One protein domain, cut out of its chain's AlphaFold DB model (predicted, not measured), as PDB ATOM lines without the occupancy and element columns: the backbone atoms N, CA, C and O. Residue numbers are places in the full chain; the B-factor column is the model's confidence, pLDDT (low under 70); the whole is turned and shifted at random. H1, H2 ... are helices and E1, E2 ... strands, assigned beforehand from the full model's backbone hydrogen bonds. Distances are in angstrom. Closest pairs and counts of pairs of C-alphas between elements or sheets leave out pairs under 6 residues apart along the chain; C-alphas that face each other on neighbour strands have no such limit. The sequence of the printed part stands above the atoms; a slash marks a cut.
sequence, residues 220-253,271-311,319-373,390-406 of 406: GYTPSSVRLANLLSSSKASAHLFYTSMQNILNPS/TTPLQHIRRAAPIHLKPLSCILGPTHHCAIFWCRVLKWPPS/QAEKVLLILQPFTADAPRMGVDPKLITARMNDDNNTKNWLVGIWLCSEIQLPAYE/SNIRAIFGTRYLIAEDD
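Overview. This is residues 220 to 253, 271 to 311, 319 to 373 and 390 to 406 of the 406 residues of an uncharacterized protein of Cryptococcus neoformans var. grubii serotype A (strain H99 / ATCC 208821 / CBS 10515 / FGSC 9487) (UniProt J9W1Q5). A small closed barrel of five strands, E1 to E5, makes the body, with the short helices H3 and H4 packed on its outside and the longer H2 beside E5. H1 makes a corner with H2 and leads away from the barrel, and residues 220 to 227, of which 224 to 227 belong to H1, stick out. The printed part has 147 residues with four named helices and five named strands, in the order H1 H2 H3 E1 E2 E3 H4 E4 E5. The ring runs E1 E2 E3 E5 E4 and back to E1, mixed, and the class is mixed, helices and strands. The whole is compact, with a radius of gyration of the C-alphas of 16.6 A, and its outline is elongated, spanning 59 by 37 by 33 A.

Along the chain. H1 is residues 224 to 233, its first C-alpha at (33.194, -1.723, 82.863), and H2 is residues 235 to 250, 22.2 A long. H3 is residues 273 to 280. E1 is residues 283 to 290, E2 residues 299 to 307 and E3 residues 322 to 327. H4 is residues 341 to 348. E4, residues 356 to 369, is 27.0 A long and bends by 100 degrees at residue 363. E5, residues 392 to 405, is 26.3 A long, bends by 99 degrees at residue 399 and ends with C-alpha 405 at (-2.297, -2.679, 101.419).

Arrangement. E1 and E2 form an antiparallel hairpin, with N 286 and O 304 2.9 A apart. E2 and E3 are antiparallel, with N 301 and O 325 at 2.9 A. E3 and E5 are parallel, with N 326 and O 395 at 2.8 A. E5 and E4 are antiparallel, with N 367 and O 394 at 2.8 A. E4 and E1, also antiparallel, close the ring, with N 285 and O 359 at 2.9 A. H3 is on the barrel, outside it, at a height over the sheet of 7.8 A; the C-alphas of Leu 274 and Ala 403 are the closest of H3 and E5, 5.4 A. H4 is outside the barrel over E1, at a height of 8.0 A, slantwise to the strands at 47 degrees to E1 on the local plane; its closest C-alphas to E1 are those of Thr 345 and Cys 290, 5.9 A. H2 is on the barrel; the C-alphas of Ala 239 and Arg 399 are its closest to E5, 7.0 A. H1 and H2 touch only at the corner, and only just, with 3 pairs of C-alphas within 8 A, the closest those of Leu 232 and Ser 238 at 4.8 A; they are about perpendicular at 77 degrees. In H1, H2, H3 and H4 every O i to N i+4 pair is within hydrogen-bond range.

Size, cuts and confidence. The C-alphas of Gly 220 and Asp 351, the two farthest apart, are 62.5 A apart. Residues 254 to 270, 312 to 318 and 374 to 389 are not printed, with C-alpha gaps of 12.7 A, 16.3 A and 8.4 A. Of the links that are printed whole, E3 to H4 is long. The mean pLDDT of the printed part is 83.7; 15 residues are under 70, among them residues 351 to 354 and 371 to 373.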
ATOM      1  N   GLY A 220      44.573   2.593  78.714       81.12
ATOM      2  CA  GLY A 220      43.473   2.154  77.848       81.12
ATOM      3  C   GLY A 220      42.093   2.582  78.354       81.12
ATOM      4  O   GLY A 220      41.966   3.456  79.209       81.12
ATOM      5  N   TYR A 221      41.035   1.976  77.814       82.69
ATOM      6  CA  TYR A 221      39.668   2.282  78.236       82.69
ATOM      7  C   TYR A 221      39.397   1.804  79.667       82.69
ATOM      8  O   TYR A 221      39.637   0.645  79.991       82.69
ATOM      9  N   THR A 222      38.792   2.671  80.487       83.94
ATOM     10  CA  THR A 222      38.301   2.322  81.830       83.94
ATOM     11  C   THR A 222      37.437   1.054  81.781       83.94
ATOM     12  O   THR A 222      36.442   1.069  81.043       83.94
ATOM     13  N   PRO A 223      37.749  -0.003  82.555       87.81
ATOM     14  CA  PRO A 223      36.992  -1.249  82.537       87.81
ATOM     15  C   PRO A 223      35.562  -1.039  83.047       87.81
ATOM     16  O   PRO A 223      35.298  -0.177  83.889       87.81
ATOM     17  N   SER A 224      34.624  -1.848  82.546       85.25
ATOM     18  CA  SER A 224      33.194  -1.723  82.863       85.25
ATOM     19  C   SER A 224      32.898  -1.817  84.361       85.25
ATOM     20  O   SER A 224      31.990  -1.140  84.833       85.25
ATOM     21  N   SER A 225      33.687  -2.583  85.121       84.19
ATOM     22  CA  SER A 225      33.610  -2.661  86.585       84.19
ATOM     23  C   SER A 225      33.851  -1.306  87.257       84.19
ATOM     24  O   SER A 225      33.037  -0.881  88.071       84.19
ATOM     25  N   VAL A 226      34.905  -0.580  86.869       82.50
ATOM     26  CA  VAL A 226      35.216   0.760  87.403       82.50
ATOM     27  C   VAL A 226      34.189   1.796  86.939       82.50
ATOM     28  O   VAL A 226      33.782   2.654  87.719       82.50
ATOM     29  N   ARG A 227      33.685   1.693  85.699       82.56
ATOM     30  CA  ARG A 227      32.574   2.546  85.230       82.56
ATOM     31  C   ARG A 227      31.308   2.333  86.063       82.56
ATOM     32  O   ARG A 227      30.681   3.310  86.458       82.56
ATOM     33  N   LEU A 228      30.954   1.081  86.358       83.06
ATOM     34  CA  LEU A 228      29.814   0.748  87.214       83.06
ATOM     35  C   LEU A 228      30.043   1.191  88.664       83.06
ATOM     36  O   LEU A 228      29.138   1.778  89.244       83.06
ATOM     37  N   ALA A 229      31.241   1.009  89.224       82.62
ATOM     38  CA  ALA A 229      31.577   1.499  90.562       82.62
ATOM     39  C   ALA A 229      31.404   3.026  90.673       82.62
ATOM     40  O   ALA A 229      30.766   3.502  91.609       82.62
ATOM     41  N   ASN A 230      31.866   3.787  89.675       81.00
ATOM     42  CA  ASN A 230      31.702   5.245  89.617       81.00
ATOM     43  C   ASN A 230      30.246   5.694  89.380       81.00
ATOM     44  O   ASN A 230      29.845   6.767  89.832       81.00
ATOM     45  N   LEU A 231      29.431   4.886  88.694       80.88
ATOM     46  CA  LEU A 231      27.986   5.122  88.585       80.88
ATOM     47  C   LEU A 231      27.265   4.819  89.906       80.88
ATOM     48  O   LEU A 231      26.358   5.554  90.286       80.88
ATOM     49  N   LEU A 232      27.669   3.771  90.625       81.81
ATOM     50  CA  LEU A 232      27.059   3.380  91.895       81.81
ATOM     51  C   LEU A 232      27.470   4.295  93.061       81.81
ATOM     52  O   LEU A 232      26.638   4.563  93.927       81.81
ATOM     53  N   SER A 233      28.695   4.837  93.055       81.12
ATOM     54  CA  SER A 233      29.157   5.816  94.055       81.12
ATOM     55  C   SER A 233      28.442   7.171  93.945       81.12
ATOM     56  O   SER A 233      28.346   7.915  94.922       81.12
ATOM     57  N   SER A 234      27.856   7.483  92.786       83.69
ATOM     58  CA  SER A 234      26.945   8.615  92.629       83.69
ATOM     59  C   SER A 234      25.544   8.259  93.136       83.69
ATOM     60  O   SER A 234      24.790   7.555  92.465       83.69
ATOM     61  N   SER A 235      25.148   8.813  94.289       81.50
ATOM     62  CA  SER A 235      23.812   8.599  94.882       81.50
ATOM     63  C   SER A 235      22.654   8.863  93.902       81.50
ATOM     64  O   SER A 235      21.671   8.126  93.901       81.50
ATOM     65  N   LYS A 236      22.784   9.856  93.005       84.31
ATOM     66  CA  LYS A 236      21.772  10.149  91.973       84.31
ATOM     67  C   LYS A 236      21.678   9.039  90.920       84.31
ATOM     68  O   LYS A 236      20.579   8.622  90.566       84.31
ATOM     69  N   ALA A 237      22.814   8.542  90.429       84.19
ATOM     70  CA  ALA A 237      22.821   7.500  89.403       84.19
ATOM     71  C   ALA A 237      22.437   6.128  89.981       84.19
ATOM     72  O   ALA A 237      21.660   5.412  89.355       84.19
ATOM     73  N   SER A 238      22.863   5.789  91.204       86.31
ATOM     74  CA  SER A 238      22.397   4.570  91.882       86.31
ATOM     75  C   SER A 238      20.908   4.622  92.251       86.31
ATOM     76  O   SER A 238      20.244   3.590  92.195       86.31
ATOM     77  N   ALA A 239      20.347   5.803  92.555       84.94
ATOM     78  CA  ALA A 239      18.898   5.984  92.715       84.94
ATOM     79  C   ALA A 239      18.156   5.709  91.405       84.94
ATOM     80  O   ALA A 239      17.243   4.888  91.366       84.94
ATOM     81  N   HIS A 240      18.590   6.351  90.319       87.31
ATOM     82  CA  HIS A 240      17.987   6.173  89.005       87.31
ATOM     83  C   HIS A 240      18.052   4.711  88.536       87.31
ATOM     84  O   HIS A 240      17.053   4.173  88.061       87.31
ATOM     85  N   LEU A 241      19.199   4.039  88.702       87.12
ATOM     86  CA  LEU A 241      19.361   2.619  88.372       87.12
ATOM     87  C   LEU A 241      18.448   1.718  89.214       87.12
ATOM     88  O   LEU A 241      17.836   0.811  88.655       87.12
ATOM     89  N   PHE A 242      18.306   1.980  90.519       89.88
ATOM     90  CA  PHE A 242      17.385   1.244  91.388       89.88
ATOM     91  C   PHE A 242      15.933   1.377  90.914       89.88
ATOM     92  O   PHE A 242      15.290   0.365  90.632       89.88
ATOM     93  N   TYR A 243      15.436   2.607  90.748       90.00
ATOM     94  CA  TYR A 243      14.048   2.837  90.341       90.00
ATOM     95  C   TYR A 243      13.774   2.347  88.910       90.00
ATOM     96  O   TYR A 243      12.729   1.753  88.670       90.00
ATOM     97  N   THR A 244      14.728   2.473  87.981       89.00
ATOM     98  CA  THR A 244      14.613   1.903  86.621       89.00
ATOM     99  C   THR A 244      14.596   0.371  86.644       89.00
ATOM    100  O   THR A 244      13.814  -0.258  85.934       89.00
ATOM    101  N   SER A 245      15.446  -0.260  87.463       89.25
ATOM    102  CA  SER A 245      15.479  -1.721  87.615       89.25
ATOM    103  C   SER A 245      14.156  -2.240  88.178       89.25
ATOM    104  O   SER A 245      13.525  -3.114  87.587       89.25
ATOM    105  N   MET A 246      13.677  -1.632  89.263       89.44
ATOM    106  CA  MET A 246      12.404  -1.986  89.879       89.44
ATOM    107  C   MET A 246      11.210  -1.671  88.954       89.44
ATOM    108  O   MET A 246      10.256  -2.446  88.931       89.44
ATOM    109  N   GLN A 247      11.289  -0.653  88.084       89.06
ATOM    110  CA  GLN A 247      10.285  -0.419  87.035       89.06
ATOM    111  C   GLN A 247      10.212  -1.575  86.041       89.06
ATOM    112  O   GLN A 247       9.114  -1.995  85.692       89.06
ATOM    113  N   ASN A 248      11.354  -2.128  85.627       87.12
ATOM    114  CA  ASN A 248      11.394  -3.292  84.739       87.12
ATOM    115  C   ASN A 248      10.892  -4.583  85.414       87.12
ATOM    116  O   ASN A 248      10.452  -5.492  84.713       87.12
ATOM    117  N   ILE A 249      10.959  -4.674  86.749       87.12
ATOM    118  CA  ILE A 249      10.420  -5.804  87.525       87.12
ATOM    119  C   ILE A 249       8.895  -5.697  87.654       87.12
ATOM    120  O   ILE A 249       8.199  -6.673  87.393       87.12
ATOM    121  N   LEU A 250       8.380  -4.522  88.030       86.25
ATOM    122  CA  LEU A 250       6.943  -4.280  88.216       86.25
ATOM    123  C   LEU A 250       6.188  -4.182  86.880       86.25
ATOM    124  O   LEU A 250       5.043  -4.606  86.771       86.25
ATOM    125  N   ASN A 251       6.839  -3.638  85.849       84.50
ATOM    126  CA  ASN A 251       6.307  -3.485  84.498       84.50
ATOM    127  C   ASN A 251       7.252  -4.161  83.488       84.50
ATOM    128  O   ASN A 251       7.958  -3.467  82.745       84.50
ATOM    129  N   PRO A 252       7.290  -5.507  83.428       76.56
ATOM    130  CA  PRO A 252       8.120  -6.230  82.472       76.56
ATOM    131  C   PRO A 252       7.652  -5.912  81.051       76.56
ATOM    132  O   PRO A 252       6.652  -6.442  80.560       76.56
ATOM    133  N   SER A 253       8.365  -5.002  80.383       64.69
ATOM    134  CA  SER A 253       7.929  -4.490  79.088       64.69
ATOM    135  C   SER A 253       7.869  -5.636  78.073       64.69
ATOM    136  O   SER A 253       8.886  -6.257  77.754       64.69
ATOM    137  N   THR A 271       3.489  -8.779  89.015       82.56
ATOM    138  CA  THR A 271       3.940  -8.686  90.402       82.56
ATOM    139  C   THR A 271       3.612  -7.296  90.914       82.56
ATOM    140  O   THR A 271       4.246  -6.315  90.520       82.56
ATOM    141  N   THR A 272       2.598  -7.205  91.770       88.06
ATOM    142  CA  THR A 272       2.124  -5.907  92.248       88.06
ATOM    143  C   THR A 272       3.195  -5.248  93.126       88.06
ATOM    144  O   THR A 272       4.014  -5.952  93.729       88.06
ATOM    145  N   PRO A 273       3.211  -3.907  93.254       89.94
ATOM    146  CA  PRO A 273       4.114  -3.210  94.174       89.94
ATOM    147  C   PRO A 273       4.103  -3.814  95.586       89.94
ATOM    148  O   PRO A 273       5.160  -4.037  96.174       89.94
ATOM    149  N   LEU A 274       2.913  -4.171  96.080       91.44
ATOM    150  CA  LEU A 274       2.701  -4.799  97.380       91.44
ATOM    151  C   LEU A 274       3.333  -6.199  97.475       91.44
ATOM    152  O   LEU A 274       4.079  -6.483  98.415       91.44
ATOM    153  N   GLN A 275       3.095  -7.066  96.484       91.12
ATOM    154  CA  GLN A 275       3.722  -8.391  96.410       91.12
ATOM    155  C   GLN A 275       5.251  -8.289  96.310       91.12
ATOM    156  O   GLN A 275       5.966  -9.062  96.953       91.12
ATOM    157  N   HIS A 276       5.766  -7.324  95.539       91.19
ATOM    158  CA  HIS A 276       7.202  -7.105  95.398       91.19
ATOM    159  C   HIS A 276       7.849  -6.678  96.719       91.19
ATOM    160  O   HIS A 276       8.883  -7.239  97.083       91.19
ATOM    161  N   ILE A 277       7.222  -5.759  97.467       93.56
ATOM    162  CA  ILE A 277       7.651  -5.398  98.827       93.56
ATOM    163  C   ILE A 277       7.687  -6.653  99.700       93.56
ATOM    164  O   ILE A 277       8.762  -7.033 100.159       93.56
ATOM    165  N   ARG A 278       6.548  -7.347  99.849       92.00
ATOM    166  CA  ARG A 278       6.414  -8.522 100.730       92.00
ATOM    167  C   ARG A 278       7.458  -9.614 100.434       92.00
ATOM    168  O   ARG A 278       7.954 -10.249 101.365       92.00
ATOM    169  N   ARG A 279       7.811  -9.815  99.157       91.19
ATOM    170  CA  ARG A 279       8.778 -10.829  98.694       91.19
ATOM    171  C   ARG A 279      10.243 -10.392  98.789       91.19
ATOM    172  O   ARG A 279      11.083 -11.222  99.127       91.19
ATOM    173  N   ALA A 280      10.566  -9.152  98.420       91.62
ATOM    174  CA  ALA A 280      11.939  -8.745  98.103       91.62
ATOM    175  C   ALA A 280      12.504  -7.614  98.974       91.62
ATOM    176  O   ALA A 280      13.718  -7.406  98.943       91.62
ATOM    177  N   ALA A 281      11.685  -6.889  99.741       92.88
ATOM    178  CA  ALA A 281      12.196  -5.875 100.661       92.88
ATOM    179  C   ALA A 281      12.783  -6.541 101.925       92.88
ATOM    180  O   ALA A 281      12.137  -7.416 102.514       92.88
ATOM    181  N   PRO A 282      13.992  -6.163 102.383       91.94
ATOM    182  CA  PRO A 282      14.514  -6.625 103.670       91.94
ATOM    183  C   PRO A 282      13.722  -6.045 104.852       91.94
ATOM    184  O   PRO A 282      13.467  -6.763 105.816       91.94
ATOM    185  N   ILE A 283      13.290  -4.785 104.750       92.50
ATOM    186  CA  ILE A 283      12.584  -4.037 105.797       92.50
ATOM    187  C   ILE A 283      11.154  -3.733 105.340       92.50
ATOM    188  O   ILE A 283      10.962  -3.196 104.246       92.50
ATOM    189  N   HIS A 284      10.160  -4.042 106.179       93.94
ATOM    190  CA  HIS A 284       8.753  -3.670 105.983       93.94
ATOM    191  C   HIS A 284       8.281  -2.787 107.146       93.94
ATOM    192  O   HIS A 284       8.366  -3.198 108.308       93.94
ATOM    193  N   LEU A 285       7.721  -1.620 106.832       93.50
ATOM    194  CA  LEU A 285       7.187  -0.660 107.797       93.50
ATOM    195  C   LEU A 285       5.731  -0.305 107.468       93.50
ATOM    196  O   LEU A 285       5.389  -0.116 106.301       93.50
ATOM    197  N   LYS A 286       4.895  -0.154 108.499       93.06
ATOM    198  CA  LYS A 286       3.542   0.416 108.392       93.06
ATOM    199  C   LYS A 286       3.529   1.831 108.983       93.06
ATOM    200  O   LYS A 286       3.767   1.950 110.187       93.06
ATOM    201  N   PRO A 287       3.276   2.895 108.198       92.06
ATOM    202  CA  PRO A 287       3.026   4.237 108.726       92.06
ATOM    203  C   PRO A 287       1.855   4.240 109.718       92.06
ATOM    204  O   PRO A 287       0.846   3.574 109.493       92.06
ATOM    205  N   LEU A 288       2.021   4.973 110.819       89.00
ATOM    206  CA  LEU A 288       1.035   5.151 111.889       89.00
ATOM    207  C   LEU A 288       0.504   6.587 111.896       89.00
ATOM    208  O   LEU A 288      -0.698   6.791 111.804       89.00
ATOM    209  N   SER A 289       1.407   7.568 111.935       88.50
ATOM    210  CA  SER A 289       1.094   8.996 111.845       88.50
ATOM    211  C   SER A 289       2.184   9.738 111.067       88.50
ATOM    212  O   SER A 289       3.336   9.294 111.005       88.50
ATOM    213  N   CYS A 290       1.819  10.852 110.432       88.12
ATOM    214  CA  CYS A 290       2.770  11.757 109.793       88.12
ATOM    215  C   CYS A 290       3.212  12.830 110.791       88.12
ATOM    216  O   CYS A 290       2.390  13.366 111.527       88.12
ATOM    217  N   ILE A 291       4.495  13.187 110.784       86.19
ATOM    218  CA  ILE A 291       4.990  14.337 111.545       86.19
ATOM    219  C   ILE A 291       4.887  15.571 110.653       86.19
ATOM    220  O   ILE A 291       5.503  15.633 109.586       86.19
ATOM    221  N   LEU A 292       4.083  16.539 111.087       78.38
ATOM    222  CA  LEU A 292       3.888  17.812 110.402       78.38
ATOM    223  C   LEU A 292       4.928  18.831 110.880       78.38
ATOM    224  O   LEU A 292       5.293  18.858 112.052       78.38
ATOM    225  N   GLY A 293       5.409  19.680 109.971       75.69
ATOM    226  CA  GLY A 293       6.382  20.723 110.290       75.69
ATOM    227  C   GLY A 293       7.233  21.138 109.086       75.69
ATOM    228  O   GLY A 293       7.003  20.658 107.973       75.69
ATOM    229  N   PRO A 294       8.232  22.017 109.289       71.19
ATOM    230  CA  PRO A 294       9.186  22.427 108.263       71.19
ATOM    231  C   PRO A 294      10.187  21.299 107.967       71.19
ATOM    232  O   PRO A 294      11.365  21.357 108.315       71.19
ATOM    233  N   THR A 295       9.721  20.243 107.309       68.56
ATOM    234  CA  THR A 295      10.589  19.189 106.792       68.56
ATOM    235  C   THR A 295      11.285  19.695 105.525       68.56
ATOM    236  O   THR A 295      10.659  20.313 104.661       68.56
ATOM    237  N   HIS A 296      12.595  19.451 105.380       76.25
ATOM    238  CA  HIS A 296      13.399  19.909 104.230       76.25
ATOM    239  C   HIS A 296      13.074  19.116 102.944       76.25
ATOM    240  O   HIS A 296      13.885  18.356 102.422       76.25
ATOM    241  N   HIS A 297      11.831  19.242 102.476       78.38
ATOM    242  CA  HIS A 297      11.157  18.461 101.434       78.38
ATOM    243  C   HIS A 297      11.013  16.947 101.688       78.38
ATOM    244  O   HIS A 297      10.379  16.274 100.871       78.38
ATOM    245  N   CYS A 298      11.539  16.420 102.797       85.94
ATOM    246  CA  CYS A 298      11.335  15.041 103.250       85.94
ATOM    247  C   CYS A 298       9.913  14.809 103.781       85.94
ATOM    248  O   CYS A 298       9.296  15.717 104.331       85.94
ATOM    249  N   ALA A 299       9.420  13.577 103.686       88.69
ATOM    250  CA  ALA A 299       8.250  13.137 104.442       88.69
ATOM    251  C   ALA A 299       8.721  12.349 105.671       88.69
ATOM    252  O   ALA A 299       9.664  11.559 105.561       88.69
ATOM    253  N   ILE A 300       8.107  12.587 106.830       92.19
ATOM    254  CA  ILE A 300       8.511  11.976 108.101       92.19
ATOM    255  C   ILE A 300       7.298  11.295 108.733       92.19
ATOM    256  O   ILE A 300       6.249  11.915 108.884       92.19
ATOM    257  N   PHE A 301       7.450  10.028 109.109       91.31
ATOM    258  CA  PHE A 301       6.376   9.206 109.656       91.31
ATOM    259  C   PHE A 301       6.831   8.478 110.914       91.31
ATOM    260  O   PHE A 301       7.948   7.964 110.972       91.31
ATOM    261  N   TRP A 302       5.929   8.332 111.877       91.75
ATOM    262  CA  TRP A 302       6.037   7.250 112.846       91.75
ATOM    263  C   TRP A 302       5.616   5.950 112.174       91.75
ATOM    264  O   TRP A 302       4.528   5.865 111.604       91.75
ATOM    265  N   CYS A 303       6.462   4.927 112.240       91.75
ATOM    266  CA  CYS A 303       6.200   3.630 111.631       91.75
ATOM    267  C   CYS A 303       6.246   2.503 112.659       91.75
ATOM    268  O   CYS A 303       7.138   2.457 113.500       91.75
ATOM    269  N   ARG A 304       5.334   1.537 112.528       91.62
ATOM    270  CA  ARG A 304       5.460   0.219 113.157       91.62
ATOM    271  C   ARG A 304       6.344  -0.667 112.286       91.62
ATOM    272  O   ARG A 304       6.058  -0.836 111.096       91.62
ATOM    273  N   VAL A 305       7.363  -1.279 112.879       91.44
ATOM    274  CA  VAL A 305       8.142  -2.334 112.219       91.44
ATOM    275  C   VAL A 305       7.271  -3.582 112.051       91.44
ATOM    276  O   VAL A 305       6.700  -4.091 113.015       91.44
ATOM    277  N   LEU A 306       7.150  -4.071 110.812       90.38
ATOM    278  CA  LEU A 306       6.490  -5.345 110.491       90.38
ATOM    279  C   LEU A 306       7.501  -6.453 110.179       90.38
ATOM    280  O   LEU A 306       7.242  -7.625 110.428       90.38
ATOM    281  N   LYS A 307       8.648  -6.078 109.604       90.69
ATOM    282  CA  LYS A 307       9.772  -6.967 109.307       90.69
ATOM    283  C   LYS A 307      11.054  -6.153 109.352       90.69
ATOM    284  O   LYS A 307      11.147  -5.117 108.693       90.69
ATOM    285  N   TRP A 308      12.039  -6.664 110.073       87.12
ATOM    286  CA  TRP A 308      13.407  -6.163 110.096       87.12
ATOM    287  C   TRP A 308      14.347  -7.341 109.806       87.12
ATOM    288  O   TRP A 308      14.023  -8.466 110.206       87.12
ATOM    289  N   PRO A 309      15.477  -7.155 109.103       82.12
ATOM    290  CA  PRO A 309      16.516  -8.178 109.073       82.12
ATOM    291  C   PRO A 309      17.005  -8.435 110.510       82.12
ATOM    292  O   PRO A 309      17.163  -7.474 111.261       82.12
ATOM    293  N   PRO A 310      17.252  -9.691 110.922       69.12
ATOM    294  CA  PRO A 310      17.759  -9.974 112.259       69.12
ATOM    295  C   PRO A 310      19.183  -9.421 112.400       69.12
ATOM    296  O   PRO A 310      20.147 -10.037 111.949       69.12
ATOM    297  N   SER A 311      19.312  -8.240 113.001       59.31
ATOM    298  CA  SER A 311      20.590  -7.697 113.450       59.31
ATOM    299  C   SER A 311      21.018  -8.412 114.729       59.31
ATOM    300  O   SER A 311      20.219  -8.575 115.648       59.31
ATOM    301  N   GLN A 319       7.701  -5.767 122.120       46.03
ATOM    302  CA  GLN A 319       6.885  -4.595 121.774       46.03
ATOM    303  C   GLN A 319       7.063  -4.208 120.305       46.03
ATOM    304  O   GLN A 319       8.136  -4.346 119.723       46.03
ATOM    305  N   ALA A 320       5.966  -3.769 119.682       61.12
ATOM    306  CA  ALA A 320       5.915  -3.424 118.269       61.12
ATOM    307  C   ALA A 320       6.727  -2.151 118.000       61.12
ATOM    308  O   ALA A 320       6.185  -1.049 118.074       61.12
ATOM    309  N   GLU A 321       8.017  -2.333 117.712       78.12
ATOM    310  CA  GLU A 321       9.009  -1.264 117.644       78.12
ATOM    311  C   GLU A 321       8.515  -0.099 116.772       78.12
ATOM    312  O   GLU A 321       8.248  -0.253 115.571       78.12
ATOM    313  N   LYS A 322       8.338   1.063 117.415       86.50
ATOM    314  CA  LYS A 322       8.029   2.323 116.745       86.50
ATOM    315  C   LYS A 322       9.342   2.948 116.309       86.50
ATOM    316  O   LYS A 322      10.210   3.207 117.135       86.50
ATOM    317  N   VAL A 323       9.463   3.209 115.018       90.75
ATOM    318  CA  VAL A 323      10.679   3.754 114.420       90.75
ATOM    319  C   VAL A 323      10.326   4.978 113.589       90.75
ATOM    320  O   VAL A 323       9.313   4.997 112.884       90.75
ATOM    321  N   LEU A 324      11.156   6.012 113.686       92.38
ATOM    322  CA  LEU A 324      10.986   7.254 112.949       92.38
ATOM    323  C   LEU A 324      11.489   7.076 111.510       92.38
ATOM    324  O   LEU A 324      12.683   6.915 111.278       92.38
ATOM    325  N   LEU A 325      10.598   7.113 110.524       93.44
ATOM    326  CA  LEU A 325      10.959   6.984 109.116       93.44
ATOM    327  C   LEU A 325      11.073   8.357 108.451       93.44
ATOM    328  O   LEU A 325      10.106   9.108 108.412       93.44
ATOM    329  N   ILE A 326      12.226   8.642 107.848       92.94
ATOM    330  CA  ILE A 326      12.488   9.847 107.056       92.94
ATOM    331  C   ILE A 326      12.680   9.426 105.596       92.94
ATOM    332  O   ILE A 326      13.647   8.737 105.262       92.94
ATOM    333  N   LEU A 327      11.772   9.846 104.715       91.19
ATOM    334  CA  LEU A 327      11.825   9.567 103.280       91.19
ATOM    335  C   LEU A 327      12.230  10.814 102.496       91.19
ATOM    336  O   LEU A 327      11.539  11.836 102.516       91.19
ATOM    337  N   GLN A 328      13.328  10.710 101.747       82.81
ATOM    338  CA  GLN A 328      13.706  11.729 100.770       82.81
ATOM    339  C   GLN A 328      12.741  11.673  99.567       82.81
ATOM    340  O   GLN A 328      12.453  10.572  99.085       82.81
ATOM    341  N   PRO A 329      12.246  12.812  99.044       76.81
ATOM    342  CA  PRO A 329      11.364  12.821  97.879       76.81
ATOM    343  C   PRO A 329      12.078  12.285  96.631       76.81
ATOM    344  O   PRO A 329      13.298  12.404  96.490       76.81
ATOM    345  N   PHE A 330      11.305  11.729  95.697       71.44
ATOM    346  CA  PHE A 330      11.823  11.251  94.416       71.44
ATOM    347  C   PHE A 330      12.571  12.364  93.666       71.44
ATOM    348  O   PHE A 330      12.065  13.476  93.508       71.44
ATOM    349  N   THR A 331      13.761  12.060  93.141       72.94
ATOM    350  CA  THR A 331      14.433  12.964  92.199       72.94
ATOM    351  C   THR A 331      13.598  13.074  90.931       72.94
ATOM    352  O   THR A 331      13.152  12.045  90.430       72.94
ATOM    353  N   ALA A 332      13.450  14.280  90.377       73.44
ATOM    354  CA  ALA A 332      12.600  14.537  89.207       73.44
ATOM    355  C   ALA A 332      12.895  13.628  87.995       73.44
ATOM    356  O   ALA A 332      11.983  13.310  87.237       73.44
ATOM    357  N   ASP A 333      14.145  13.175  87.856       76.31
ATOM    358  CA  ASP A 333      14.609  12.306  86.768       76.31
ATOM    359  C   ASP A 333      14.319  10.806  86.985       76.31
ATOM    360  O   ASP A 333      14.557  10.007  86.085       76.31
ATOM    361  N   ALA A 334      13.877  10.384  88.175       74.31
ATOM    362  CA  ALA A 334      13.606   8.975  88.464       74.31
ATOM    363  C   ALA A 334      12.185   8.586  88.017       74.31
ATOM    364  O   ALA A 334      11.255   9.384  88.179       74.31
ATOM    365  N   PRO A 335      11.967   7.355  87.512       76.88
ATOM    366  CA  PRO A 335      10.620   6.891  87.214       76.88
ATOM    367  C   PRO A 335       9.798   6.846  88.506       76.88
ATOM    368  O   PRO A 335      10.170   6.179  89.472       76.88
ATOM    369  N   ARG A 336       8.677   7.577  88.523       76.06
ATOM    370  CA  ARG A 336       7.744   7.596  89.657       76.06
ATOM    371  C   ARG A 336       7.096   6.222  89.792       76.06
ATOM    372  O   ARG A 336       6.512   5.728  88.830       76.06
ATOM    373  N   MET A 337       7.203   5.618  90.971       77.44
ATOM    374  CA  MET A 337       6.687   4.278  91.237       77.44
ATOM    375  C   MET A 337       6.140   4.149  92.646       77.44
ATOM    376  O   MET A 337       6.688   4.723  93.584       77.44
ATOM    377  N   GLY A 338       5.088   3.340  92.781       82.44
ATOM    378  CA  GLY A 338       4.318   3.290  94.014       82.44
ATOM    379  C   GLY A 338       3.670   4.642  94.299       82.44
ATOM    380  O   GLY A 338       3.315   5.383  93.378       82.44
ATOM    381  N   VAL A 339       3.522   4.953  95.579       85.81
ATOM    382  CA  VAL A 339       2.868   6.174  96.057       85.81
ATOM    383  C   VAL A 339       3.905   7.225  96.464       85.81
ATOM    384  O   VAL A 339       4.907   6.904  97.102       85.81
ATOM    385  N   ASP A 340       3.668   8.489  96.100       86.38
ATOM    386  CA  ASP A 340       4.478   9.624  96.562       86.38
ATOM    387  C   ASP A 340       4.305   9.799  98.085       86.38
ATOM    388  O   ASP A 340       3.162   9.934  98.535       86.38
ATOM    389  N   PRO A 341       5.386   9.845  98.891       87.00
ATOM    390  CA  PRO A 341       5.291  10.114 100.324       87.00
ATOM    391  C   PRO A 341       4.447  11.347 100.669       87.00
ATOM    392  O   PRO A 341       3.711  11.324 101.650       87.00
ATOM    393  N   LYS A 342       4.480  12.404  99.845       85.19
ATOM    394  CA  LYS A 342       3.677  13.620 100.071       85.19
ATOM    395  C   LYS A 342       2.176  13.372  99.938       85.19
ATOM    396  O   LYS A 342       1.389  14.009 100.629       85.19
ATOM    397  N   LEU A 343       1.779  12.445  99.066       84.81
ATOM    398  CA  LEU A 343       0.380  12.051  98.899       84.81
ATOM    399  C   LEU A 343      -0.107  11.224 100.097       84.81
ATOM    400  O   LEU A 343      -1.276  11.315 100.460       84.81
ATOM    401  N   ILE A 344       0.791  10.476 100.744       86.00
ATOM    402  CA  ILE A 344       0.502   9.770 101.998       86.00
ATOM    403  C   ILE A 344       0.375  10.765 103.146       86.00
ATOM    404  O   ILE A 344      -0.608  10.697 103.867       86.00
ATOM    405  N   THR A 345       1.291  11.732 103.275       84.62
ATOM    406  CA  THR A 345       1.158  12.836 104.243       84.62
ATOM    407  C   THR A 345      -0.184  13.554 104.096       84.62
ATOM    408  O   THR A 345      -0.860  13.764 105.093       84.62
ATOM    409  N   ALA A 346      -0.607  13.875 102.867       83.94
ATOM    410  CA  ALA A 346      -1.918  14.477 102.628       83.94
ATOM    411  C   ALA A 346      -3.068  13.552 103.071       83.94
ATOM    412  O   ALA A 346      -3.893  13.959 103.877       83.94
ATOM    413  N   ARG A 347      -3.083  12.290 102.618       83.69
ATOM    414  CA  ARG A 347      -4.164  11.340 102.943       83.69
ATOM    415  C   ARG A 347      -4.209  10.906 104.406       83.69
ATOM    416  O   ARG A 347      -5.273  10.541 104.871       83.69
ATOM    417  N   MET A 348      -3.091  10.899 105.130       80.88
ATOM    418  CA  MET A 348      -3.080  10.571 106.562       80.88
ATOM    419  C   MET A 348      -3.614  11.713 107.434       80.88
ATOM    420  O   MET A 348      -3.951  11.461 108.585       80.88
ATOM    421  N   ASN A 349      -3.705  12.932 106.892       75.50
ATOM    422  CA  ASN A 349      -4.355  14.065 107.550       75.50
ATOM    423  C   ASN A 349      -5.868  14.125 107.260       75.50
ATOM    424  O   ASN A 349      -6.569  14.899 107.903       75.50
ATOM    425  N   ASP A 350      -6.370  13.349 106.291       79.00
ATOM    426  CA  ASP A 350      -7.802  13.226 106.018       79.00
ATOM    427  C   ASP A 350      -8.402  12.153 106.950       79.00
ATOM    428  O   ASP A 350      -8.127  10.961 106.782       79.00
ATOM    429  N   ASP A 351      -9.283  12.549 107.878       61.00
ATOM    430  CA  ASP A 351      -9.900  11.671 108.903       61.00
ATOM    431  C   ASP A 351     -10.621  10.420 108.346       61.00
ATOM    432  O   ASP A 351     -10.901   9.464 109.068       61.00
ATOM    433  N   ASN A 352     -10.913  10.399 107.043       62.62
ATOM    434  CA  ASN A 352     -11.588   9.302 106.347       62.62
ATOM    435  C   ASN A 352     -10.638   8.205 105.811       62.62
ATOM    436  O   ASN A 352     -11.094   7.283 105.128       62.62
ATOM    437  N   ASN A 353      -9.321   8.287 106.038       67.69
ATOM    438  CA  ASN A 353      -8.368   7.367 105.414       67.69
ATOM    439  C   ASN A 353      -8.286   5.990 106.103       67.69
ATOM    440  O   ASN A 353      -7.405   5.722 106.918       67.69
ATOM    441  N   THR A 354      -9.141   5.063 105.668       64.62
ATOM    442  CA  THR A 354      -9.101   3.634 106.040       64.62
ATOM    443  C   THR A 354      -7.982   2.829 105.363       64.62
ATOM    444  O   THR A 354      -7.779   1.662 105.699       64.62
ATOM    445  N   LYS A 355      -7.252   3.418 104.406       79.50
ATOM    446  CA  LYS A 355      -6.235   2.723 103.600       79.50
ATOM    447  C   LYS A 355      -5.018   2.360 104.445       79.50
ATOM    448  O   LYS A 355      -4.365   3.247 105.004       79.50
ATOM    449  N   ASN A 356      -4.664   1.076 104.478       86.00
ATOM    450  CA  ASN A 356      -3.397   0.649 105.055       86.00
ATOM    451  C   ASN A 356      -2.263   0.948 104.062       86.00
ATOM    452  O   ASN A 356      -2.365   0.672 102.870       86.00
ATOM    453  N   TRP A 357      -1.160   1.508 104.557       91.56
ATOM    454  CA  TRP A 357       0.035   1.774 103.756       91.56
ATOM    455  C   TRP A 357       1.153   0.805 104.141       91.56
ATOM    456  O   TRP A 357       1.415   0.603 105.329       91.56
ATOM    457  N   LEU A 358       1.852   0.250 103.147       93.88
ATOM    458  CA  LEU A 358       3.038  -0.582 103.357       93.88
ATOM    459  C   LEU A 358       4.258   0.036 102.671       93.88
ATOM    460  O   LEU A 358       4.278   0.217 101.452       93.88
ATOM    461  N   VAL A 359       5.304   0.309 103.452       94.69
ATOM    462  CA  VAL A 359       6.593   0.808 102.962       94.69
ATOM    463  C   VAL A 359       7.617  -0.326 102.981       94.69
ATOM    464  O   VAL A 359       7.948  -0.864 104.039       94.69
ATOM    465  N   GLY A 360       8.150  -0.672 101.810       94.94
ATOM    466  CA  GLY A 360       9.315  -1.542 101.669       94.94
ATOM    467  C   GLY A 360      10.590  -0.723 101.515       94.94
ATOM    468  O   GLY A 360      10.636   0.179 100.679       94.94
ATOM    469  N   ILE A 361      11.630  -1.036 102.286       93.94
ATOM    470  CA  ILE A 361      12.931  -0.351 102.231       93.94
ATOM    471  C   ILE A 361      14.016  -1.354 101.842       93.94
ATOM    472  O   ILE A 361      14.124  -2.415 102.450       93.94
ATOM    473  N   TRP A 362      14.831  -0.991 100.848       93.19
ATOM    474  CA  TRP A 362      15.989  -1.758 100.367       93.19
ATOM    475  C   TRP A 362      17.331  -1.150 100.771       93.19
ATOM    476  O   TRP A 362      18.324  -1.867 100.836       93.19
ATOM    477  N   LEU A 363      17.376   0.163 101.013       89.88
ATOM    478  CA  LEU A 363      18.581   0.850 101.466       89.88
ATOM    479  C   LEU A 363      18.211   2.026 102.365       89.88
ATOM    480  O   LEU A 363      17.456   2.924 101.971       89.88
ATOM    481  N   CYS A 364      18.804   2.037 103.549       90.19
ATOM    482  CA  CYS A 364      18.656   3.095 104.528       90.19
ATOM    483  C   CYS A 364      19.936   3.310 105.333       90.19
ATOM    484  O   CYS A 364      20.827   2.462 105.346       90.19
ATOM    485  N   SER A 365      19.983   4.440 106.029       89.25
ATOM    486  CA  SER A 365      20.926   4.689 107.118       89.25
ATOM    487  C   SER A 365      20.144   4.723 108.429       89.25
ATOM    488  O   SER A 365      19.140   5.429 108.516       89.25
ATOM    489  N   GLU A 366      20.575   3.940 109.416       88.69
ATOM    490  CA  GLU A 366      20.037   3.987 110.778       88.69
ATOM    491  C   GLU A 366      20.750   5.093 111.564       88.69
ATOM    492  O   GLU A 366      21.966   5.261 111.453       88.69
ATOM    493  N   ILE A 367      19.983   5.859 112.333       87.19
ATOM    494  CA  ILE A 367      20.452   6.925 113.214       87.19
ATOM    495  C   ILE A 367      19.740   6.723 114.549       87.19
ATOM    496  O   ILE A 367      18.519   6.597 114.580       87.19
ATOM    497  N   GLN A 368      20.481   6.694 115.652       85.06
ATOM    498  CA  GLN A 368      19.889   6.740 116.988       85.06
ATOM    499  C   GLN A 368      19.783   8.207 117.402       85.06
ATOM    500  O   GLN A 368      20.780   8.929 117.384       85.06
ATOM    501  N   LEU A 369      18.570   8.656 117.712       81.38
ATOM    502  CA  LEU A 369      18.303   9.994 118.222       81.38
ATOM    503  C   LEU A 369      18.091   9.911 119.739       81.38
ATOM    504  O   LEU A 369      17.337   9.042 120.183       81.38
ATOM    505  N   PRO A 370      18.693  10.805 120.542       77.00
ATOM    506  CA  PRO A 370      18.361  10.882 121.957       77.00
ATOM    507  C   PRO A 370      16.887  11.275 122.101       77.00
ATOM    508  O   PRO A 370      16.439  12.253 121.492       77.00
ATOM    509  N   ALA A 371      16.125  10.530 122.903       65.38
ATOM    510  CA  ALA A 371      14.786  10.962 123.280       65.38
ATOM    511  C   ALA A 371      14.888  12.185 124.196       65.38
ATOM    512  O   ALA A 371      15.219  12.074 125.373       65.38
ATOM    513  N   TYR A 372      14.564  13.356 123.651       56.22
ATOM    514  CA  TYR A 372      14.128  14.479 124.466       56.22
ATOM    515  C   TYR A 372      12.638  14.299 124.739       56.22
ATOM    516  O   TYR A 372      11.796  14.533 123.874       56.22
ATOM    517  N   GLU A 373      12.336  13.859 125.955       51.66
ATOM    518  CA  GLU A 373      11.041  13.329 126.408       51.66
ATOM    519  C   GLU A 373       9.878  14.348 126.392       51.66
ATOM    520  O   GLU A 373       8.744  14.016 126.718       51.66
ATOM    521  N   SER A 390      15.100   6.642 126.303       65.50
ATOM    522  CA  SER A 390      14.543   5.764 125.278       65.50
ATOM    523  C   SER A 390      14.969   6.192 123.870       65.50
ATOM    524  O   SER A 390      14.181   6.731 123.101       65.50
ATOM    525  N   ASN A 391      16.240   5.958 123.523       74.06
ATOM    526  CA  ASN A 391      16.825   6.314 122.225       74.06
ATOM    527  C   ASN A 391      15.891   5.962 121.054       74.06
ATOM    528  O   ASN A 391      15.652   4.792 120.744       74.06
ATOM    529  N   ILE A 392      15.391   6.995 120.376       82.94
ATOM    530  CA  ILE A 392      14.484   6.862 119.242       82.94
ATOM    531  C   ILE A 392      15.310   6.397 118.048       82.94
ATOM    532  O   ILE A 392      16.151   7.129 117.520       82.94
ATOM    533  N   ARG A 393      15.045   5.179 117.574       87.62
ATOM    534  CA  ARG A 393      15.582   4.717 116.296       87.62
ATOM    535  C   ARG A 393      14.954   5.541 115.168       87.62
ATOM    536  O   ARG A 393      13.732   5.683 115.086       87.62
ATOM    537  N   ALA A 394      15.794   6.061 114.282       90.19
ATOM    538  CA  ALA A 394      15.402   6.771 113.075       90.19
ATOM    539  C   ALA A 394      16.039   6.131 111.834       90.19
ATOM    540  O   ALA A 394      17.187   5.689 111.848       90.19
ATOM    541  N   ILE A 395      15.284   6.083 110.740       92.19
ATOM    542  CA  ILE A 395      15.671   5.460 109.474       92.19
ATOM    543  C   ILE A 395      15.607   6.515 108.379       92.19
ATOM    544  O   ILE A 395      14.528   7.000 108.040       92.19
ATOM    545  N   PHE A 396      16.740   6.801 107.747       91.69
ATOM    546  CA  PHE A 396      16.771   7.580 106.516       91.69
ATOM    547  C   PHE A 396      16.619   6.651 105.303       91.69
ATOM    548  O   PHE A 396      17.576   6.002 104.874       91.69
ATOM    549  N   GLY A 397      15.401   6.542 104.767       90.69
ATOM    550  CA  GLY A 397      15.064   5.677 103.634       90.69
ATOM    551  C   GLY A 397      15.464   6.300 102.296       90.69
ATOM    552  O   GLY A 397      14.842   7.256 101.835       90.69
ATOM    553  N   THR A 398      16.476   5.730 101.630       87.12
ATOM    554  CA  THR A 398      16.992   6.248 100.342       87.12
ATOM    555  C   THR A 398      16.527   5.447  99.129       87.12
ATOM    556  O   THR A 398      16.487   5.976  98.015       87.12
ATOM    557  N   ARG A 399      16.197   4.164  99.318       90.19
ATOM    558  CA  ARG A 399      15.675   3.263  98.282       90.19
ATOM    559  C   ARG A 399      14.476   2.531  98.865       90.19
ATOM    560  O   ARG A 399      14.642   1.627  99.686       90.19
ATOM    561  N   TYR A 400      13.285   2.965  98.481       93.38
ATOM    562  CA  TYR A 400      12.029   2.487  99.045       93.38
ATOM    563  C   TYR A 400      10.954   2.359  97.964       93.38
ATOM    564  O   TYR A 400      11.078   2.919  96.878       93.38
ATOM    565  N   LEU A 401       9.893   1.625  98.275       93.56
ATOM    566  CA  LEU A 401       8.655   1.585  97.504       93.56
ATOM    567  C   LEU A 401       7.495   1.645  98.493       93.56
ATOM    568  O   LEU A 401       7.564   1.013  99.548       93.56
ATOM    569  N   ILE A 402       6.443   2.385  98.152       93.06
ATOM    570  CA  ILE A 402       5.231   2.448  98.969       93.06
ATOM    571  C   ILE A 402       4.050   1.939  98.159       93.06
ATOM    572  O   ILE A 402       3.865   2.345  97.008       93.06
ATOM    573  N   ALA A 403       3.276   1.048  98.764       92.81
ATOM    574  CA  ALA A 403       2.067   0.473  98.199       92.81
ATOM    575  C   ALA A 403       0.885   0.676  99.154       92.81
ATOM    576  O   ALA A 403       1.065   0.802 100.369       92.81
ATOM    577  N   GLU A 404      -0.313   0.697  98.581       89.88
ATOM    578  CA  GLU A 404      -1.544   0.470  99.333       89.88
ATOM    579  C   GLU A 404      -1.637  -1.030  99.668       89.88
ATOM    580  O   GLU A 404      -1.206  -1.869  98.870       89.88
ATOM    581  N   ASP A 405      -2.113  -1.338 100.868       82.94
ATOM    582  CA  ASP A 405      -2.297  -2.679 101.419       82.94
ATOM    583  C   ASP A 405      -3.810  -2.850 101.650       82.94
ATOM    584  O   ASP A 405      -4.387  -2.126 102.466       82.94
ATOM    585  N   ASP A 406      -4.446  -3.718 100.859       68.25
ATOM    586  CA  ASP A 406      -5.906  -3.932 100.849       68.25
ATOM    587  C   ASP A 406      -6.405  -4.666 102.114       68.25
ATOM    588  O   ASP A 406      -5.753  -5.661 102.520       68.25
TER     589      ASP A 406